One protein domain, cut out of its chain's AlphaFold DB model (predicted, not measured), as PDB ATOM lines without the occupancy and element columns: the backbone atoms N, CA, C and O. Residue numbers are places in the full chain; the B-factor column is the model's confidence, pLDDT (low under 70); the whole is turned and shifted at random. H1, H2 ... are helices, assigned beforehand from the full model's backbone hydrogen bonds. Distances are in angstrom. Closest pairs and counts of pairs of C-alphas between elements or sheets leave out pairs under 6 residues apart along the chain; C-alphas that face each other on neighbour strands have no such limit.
ATOM      1  N   ALA A 156     328.498 334.930 266.820       89.56
ATOM      2  CA  ALA A 156     328.906 335.286 268.178       89.56
ATOM      3  C   ALA A 156     330.349 335.809 268.208       89.56
ATOM      4  O   ALA A 156     330.660 336.763 268.921       89.56
ATOM      5  N   LYS A 157     331.249 335.225 267.405       90.56
ATOM      6  CA  LYS A 157     332.597 335.781 267.205       90.56
ATOM      7  C   LYS A 157     332.541 337.150 266.524       90.56
ATOM      8  O   LYS A 157     333.283 338.041 266.928       90.56
ATOM      9  N   GLY A 158     331.668 337.325 265.532       88.56
ATOM     10  CA  GLY A 158     331.440 338.614 264.871       88.56
ATOM     11  C   GLY A 158     330.943 339.693 265.837       88.56
ATOM     12  O   GLY A 158     331.461 340.808 265.820       88.56
ATOM     13  N   GLU A 159     330.004 339.349 266.720       89.81
ATOM     14  CA  GLU A 159     329.491 340.243 267.764       89.81
ATOM     15  C   GLU A 159     330.591 340.670 268.746       89.81
ATOM     16  O   GLU A 159     330.725 341.862 269.024       89.81
ATOM     17  N   ARG A 160     331.432 339.732 269.207       90.25
ATOM     18  CA  ARG A 160     332.595 340.064 270.049       90.25
ATOM     19  C   ARG A 160     333.552 341.011 269.336       90.25
ATOM     20  O   ARG A 160     333.870 342.062 269.869       90.25
ATOM     21  N   ILE A 161     333.932 340.716 268.090       89.25
ATOM     22  CA  ILE A 161     334.796 341.609 267.298       89.25
ATOM     23  C   ILE A 161     334.182 343.011 267.174       89.25
ATOM     24  O   ILE A 161     334.891 344.004 267.323       89.25
ATOM     25  N   PHE A 162     332.873 343.114 266.935       90.38
ATOM     26  CA  PHE A 162     332.197 344.404 266.821       90.38
ATOM     27  C   PHE A 162     332.303 345.233 268.111       90.38
ATOM     28  O   PHE A 162     332.598 346.431 268.053       90.38
ATOM     29  N   HIS A 163     332.090 344.603 269.268       89.38
ATOM     30  CA  HIS A 163     332.136 345.279 270.563       89.38
ATOM     31  C   HIS A 163     333.559 345.515 271.088       89.38
ATOM     32  O   HIS A 163     333.809 346.569 271.672       89.38
ATOM     33  N   ASP A 164     334.490 344.608 270.802       87.00
ATOM     34  CA  ASP A 164     335.846 344.619 271.356       87.00
ATOM     35  C   ASP A 164     336.841 345.383 270.462       87.00
ATOM     36  O   ASP A 164     337.774 346.008 270.961       87.00
ATOM     37  N   GLN A 165     336.658 345.382 269.133       71.44
ATOM     38  CA  GLN A 165     337.607 345.968 268.167       71.44
ATOM     39  C   GLN A 165     337.179 347.350 267.649       71.44
ATOM     40  O   GLN A 165     337.275 347.653 266.457       71.44
ATOM     41  N   ALA A 166     336.706 348.204 268.559       81.62
ATOM     42  CA  ALA A 166     336.399 349.625 268.345       81.62
ATOM     43  C   ALA A 166     335.290 349.957 267.325       81.62
ATOM     44  O   ALA A 166     334.967 351.130 267.145       81.62
ATOM     45  N   CYS A 167     334.635 348.976 266.693       90.69
ATOM     46  CA  CYS A 167     333.491 349.252 265.815       90.69
ATOM     47  C   CYS A 167     332.336 349.852 266.627       90.69
ATOM     48  O   CYS A 167     331.772 350.875 266.239       90.69
ATOM     49  N   ALA A 168     332.073 349.279 267.804       93.19
ATOM     50  CA  ALA A 168     331.087 349.767 268.757       93.19
ATOM     51  C   ALA A 168     331.450 351.105 269.420       93.19
ATOM     52  O   ALA A 168     330.604 351.669 270.101       93.19
ATOM     53  N   HIS A 169     332.663 351.643 269.235       91.88
ATOM     54  CA  HIS A 169     332.976 353.007 269.681       91.88
ATOM     55  C   HIS A 169     332.221 354.043 268.840       91.88
ATOM     56  O   HIS A 169     331.774 355.068 269.349       91.88
ATOM     57  N   CYS A 170     332.061 353.765 267.543       94.06
ATOM     58  CA  CYS A 170     331.396 354.676 266.620       94.06
ATOM     59  C   CYS A 170     329.982 354.211 266.274       94.06
ATOM     60  O   CYS A 170     329.075 355.034 266.255       94.06
ATOM     61  N   HIS A 171     329.798 352.922 266.001       94.44
ATOM     62  CA  HIS A 171     328.544 352.357 265.515       94.44
ATOM     63  C   HIS A 171     327.741 351.682 266.623       94.44
ATOM     64  O   HIS A 171     328.289 351.240 267.633       94.44
ATOM     65  N   MET A 172     326.446 351.521 266.364       93.12
ATOM     66  CA  MET A 172     325.518 350.795 267.224       93.12
ATOM     67  C   MET A 172     324.885 349.606 266.500       93.12
ATOM     68  O   MET A 172     324.662 349.655 265.290       93.12
ATOM     69  N   VAL A 173     324.612 348.547 267.265       91.81
ATOM     70  CA  VAL A 173     323.797 347.393 266.866       91.81
ATOM     71  C   VAL A 173     322.788 347.136 267.977       91.81
ATOM     72  O   VAL A 173     323.148 346.995 269.145       91.81
ATOM     73  N   LYS A 174     321.505 347.104 267.624       90.25
ATOM     74  CA  LYS A 174     320.357 346.945 268.526       90.25
ATOM     75  C   LYS A 174     320.398 347.956 269.679       90.25
ATOM     76  O   LYS A 174     320.149 347.616 270.832       90.25
ATOM     77  N   GLY A 175     320.785 349.195 269.363       90.06
ATOM     78  CA  GLY A 175     320.920 350.288 270.331       90.06
ATOM     79  C   GLY A 175     322.154 350.215 271.240       90.06
ATOM     80  O   GLY A 175     322.309 351.076 272.101       90.06
ATOM     81  N   ARG A 176     323.049 349.233 271.062       91.06
ATOM     82  CA  ARG A 176     324.291 349.092 271.841       91.06
ATOM     83  C   ARG A 176     325.502 349.566 271.041       91.06
ATOM     84  O   ARG A 176     325.742 349.052 269.951       91.06
ATOM     85  N   GLY A 177     326.290 350.481 271.609       91.25
ATOM     86  CA  GLY A 177     327.505 351.042 271.003       91.25
ATOM     87  C   GLY A 177     327.477 352.573 270.927       91.25
ATOM     88  O   GLY A 177     326.733 353.228 271.656       91.25
ATOM     89  N   GLY A 178     328.303 353.136 270.052       90.00
ATOM     90  CA  GLY A 178     328.462 354.569 269.832       90.00
ATOM     91  C   GLY A 178     327.414 355.158 268.895       90.00
ATOM     92  O   GLY A 178     326.706 354.439 268.197       90.00
ATOM     93  N   ARG A 179     327.323 356.492 268.881       91.19
ATOM     94  CA  ARG A 179     326.381 357.272 268.050       91.19
ATOM     95  C   ARG A 179     327.066 358.111 266.969       91.19
ATOM     96  O   ARG A 179     326.414 358.927 266.330       91.19
ATOM     97  N   LEU A 180     328.380 357.956 266.804       92.75
ATOM     98  CA  LEU A 180     329.150 358.736 265.833       92.75
ATOM     99  C   LEU A 180     328.909 358.243 264.398       92.75
ATOM    100  O   LEU A 180     328.878 359.036 263.464       92.75
ATOM    101  N   GLY A 181     328.757 356.932 264.224       87.94
ATOM    102  CA  GLY A 181     328.444 356.287 262.955       87.94
ATOM    103  C   GLY A 181     326.981 355.836 262.874       87.94
ATOM    104  O   GLY A 181     326.292 355.774 263.893       87.94
ATOM    105  N   PRO A 182     326.501 355.474 261.669       88.62
ATOM    106  CA  PRO A 182     325.156 354.939 261.479       88.62
ATOM    107  C   PRO A 182     324.923 353.646 262.268       88.62
ATOM    108  O   PRO A 182     325.843 352.851 262.483       88.62
ATOM    109  N   GLU A 183     323.664 353.428 262.641       90.56
ATOM    110  CA  GLU A 183     323.165 352.202 263.266       90.56
ATOM    111  C   GLU A 183     323.145 351.049 262.248       90.56
ATOM    112  O   GLU A 183     322.734 351.225 261.098       90.56
ATOM    113  N   LEU A 184     323.648 349.879 262.652       90.19
ATOM    114  CA  LEU A 184     323.941 348.758 261.757       90.19
ATOM    115  C   LEU A 184     323.067 347.517 261.998       90.19
ATOM    116  O   LEU A 184     323.301 346.503 261.341       90.19
ATOM    117  N   THR A 185     322.036 347.563 262.851       88.19
ATOM    118  CA  THR A 185     321.125 346.423 263.114       88.19
ATOM    119  C   THR A 185     320.608 345.799 261.829       88.19
ATOM    120  O   THR A 185     320.497 344.580 261.724       88.19
ATOM    121  N   ARG A 186     320.289 346.634 260.838       83.62
ATOM    122  CA  ARG A 186     319.680 346.201 259.573       83.62
ATOM    123  C   ARG A 186     320.650 346.208 258.400       83.62
ATOM    124  O   ARG A 186     320.225 346.064 257.257       83.62
ATOM    125  N   VAL A 187     321.953 346.349 258.652       84.62
ATOM    126  CA  VAL A 187     322.943 346.481 257.575       84.62
ATOM    127  C   VAL A 187     322.987 345.244 256.670       84.62
ATOM    128  O   VAL A 187     323.173 345.392 255.468       84.62
ATOM    129  N   GLY A 188     322.735 344.048 257.217       80.25
ATOM    130  CA  GLY A 188     322.669 342.801 256.442       80.25
ATOM    131  C   GLY A 188     321.472 342.721 255.488       80.25
ATOM    132  O   GLY A 188     321.584 342.128 254.424       80.25
ATOM    133  N   ALA A 189     320.355 343.375 255.822       76.44
ATOM    134  CA  ALA A 189     319.222 343.541 254.906       76.44
ATOM    135  C   ALA A 189     319.471 344.670 253.896       76.44
ATOM    136  O   ALA A 189     319.042 344.615 252.748       76.44
ATOM    137  N   ALA A 190     320.185 345.716 254.315       75.81
ATOM    138  CA  ALA A 190     320.437 346.875 253.474       75.81
ATOM    139  C   ALA A 190     321.540 346.653 252.429       75.81
ATOM    140  O   ALA A 190     321.585 347.379 251.435       75.81
ATOM    141  N   ARG A 191     322.468 345.716 252.657       78.25
ATOM    142  CA  ARG A 191     323.685 345.555 251.853       78.25
ATOM    143  C   ARG A 191     323.959 344.093 251.532       78.25
ATOM    144  O   ARG A 191     324.032 343.259 252.427       78.25
ATOM    145  N   ALA A 192     324.269 343.829 250.265       77.00
ATOM    146  CA  ALA A 192     324.793 342.538 249.847       77.00
ATOM    147  C   ALA A 192     326.074 342.169 250.620       77.00
ATOM    148  O   ALA A 192     326.958 342.999 250.851       77.00
ATOM    149  N   VAL A 193     326.229 340.887 250.946       78.50
ATOM    150  CA  VAL A 193     327.380 340.361 251.704       78.50
ATOM    151  C   VAL A 193     328.710 340.659 251.009       78.50
ATOM    152  O   VAL A 193     329.693 341.000 251.664       78.50
ATOM    153  N   ALA A 194     328.747 340.584 249.675       78.12
ATOM    154  CA  ALA A 194     329.927 340.940 248.889       78.12
ATOM    155  C   ALA A 194     330.332 342.413 249.082       78.12
ATOM    156  O   ALA A 194     331.519 342.713 249.220       78.12
ATOM    157  N   TYR A 195     329.352 343.320 249.161       78.69
ATOM    158  CA  TYR A 195     329.600 344.729 249.462       78.69
ATOM    159  C   TYR A 195     330.150 344.898 250.879       78.69
ATOM    160  O   TYR A 195     331.134 345.601 251.066       78.69
ATOM    161  N   LEU A 196     329.570 344.231 251.881       81.75
ATOM    162  CA  LEU A 196     330.069 344.319 253.256       81.75
ATOM    163  C   LEU A 196     331.506 343.799 253.370       81.75
ATOM    164  O   LEU A 196     332.358 344.471 253.945       81.75
ATOM    165  N   ARG A 197     331.814 342.658 252.741       82.88
ATOM    166  CA  ARG A 197     333.170 342.084 252.711       82.88
ATOM    167  C   ARG A 197     334.199 343.034 252.100       82.88
ATOM    168  O   ARG A 197     335.303 343.135 252.633       82.88
ATOM    169  N   SER A 198     333.846 343.774 251.046       79.81
ATOM    170  CA  SER A 198     334.779 344.721 250.420       79.81
ATOM    171  C   SER A 198     335.182 345.875 251.348       79.81
ATOM    172  O   SER A 198     336.283 346.403 251.217       79.81
ATOM    173  N   ARG A 199     334.346 346.231 252.336       82.12
ATOM    174  CA  ARG A 199     334.663 347.280 253.324       82.12
ATOM    175  C   ARG A 199     335.668 346.828 254.384       82.12
ATOM    176  O   ARG A 199     336.351 347.671 254.956       82.12
ATOM    177  N   TYR A 200     335.787 345.521 254.620       73.88
ATOM    178  CA  TYR A 200     336.736 344.952 255.585       73.88
ATOM    179  C   TYR A 200     338.041 344.479 254.929       73.88
ATOM    180  O   TYR A 200     339.097 344.537 255.555       73.88
ATOM    181  N   ALA A 201     337.989 344.063 253.659       65.38
ATOM    182  CA  ALA A 201     339.112 343.446 252.948       65.38
ATOM    183  C   ALA A 201     340.338 344.359 252.736       65.38
ATOM    184  O   ALA A 201     341.405 343.860 252.395       65.38
ATOM    185  N   ASN A 202     340.220 345.675 252.954       53.09
ATOM    186  CA  ASN A 202     341.331 346.617 252.772       53.09
ATOM    187  C   ASN A 202     342.074 346.980 254.077       53.09
ATOM    188  O   ASN A 202     342.972 347.815 254.041       53.09
TER     189      ASN A 202
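This is residues 156 to 202 of the 206 residues of an uncharacterized protein of Acidobacteria bacterium (UniProt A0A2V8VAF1). What shape? It is an open U: H1 and H2 form one arm, H4 the other, residues 171 to 186 and H3 between. Which parts? 47 residues are printed, with four named helices, H1 to H4, and no named strand: all helix. It is compact, radius of gyration of the C-alphas 10.6 A, spans 25 by 20 by 19 A.

What begins? H1, residues 156 to 164, runs 12.1 A from C-alpha 156 at (328.906, 335.286, 268.178). What follows? H2 is residues 167 to 170, H3 187 to 190, and H4 193 to 200, 11.1 A, with C-alpha 200 at (336.736, 344.952, 255.585).

Contacts? H1 and H2 only just touch, only at the corner, with 3 pairs of C-alphas within 8 A, the closest those of Phe 162 and Ala 168, 5.8 A apart. Backbones? Every O i to N i+4 pair is within hydrogen-bond range in H1, 2 of 4 in H4.

Long links? H2 to H3 is long, 16 residues. Low confidence? Residues 201 to 202 are under 70.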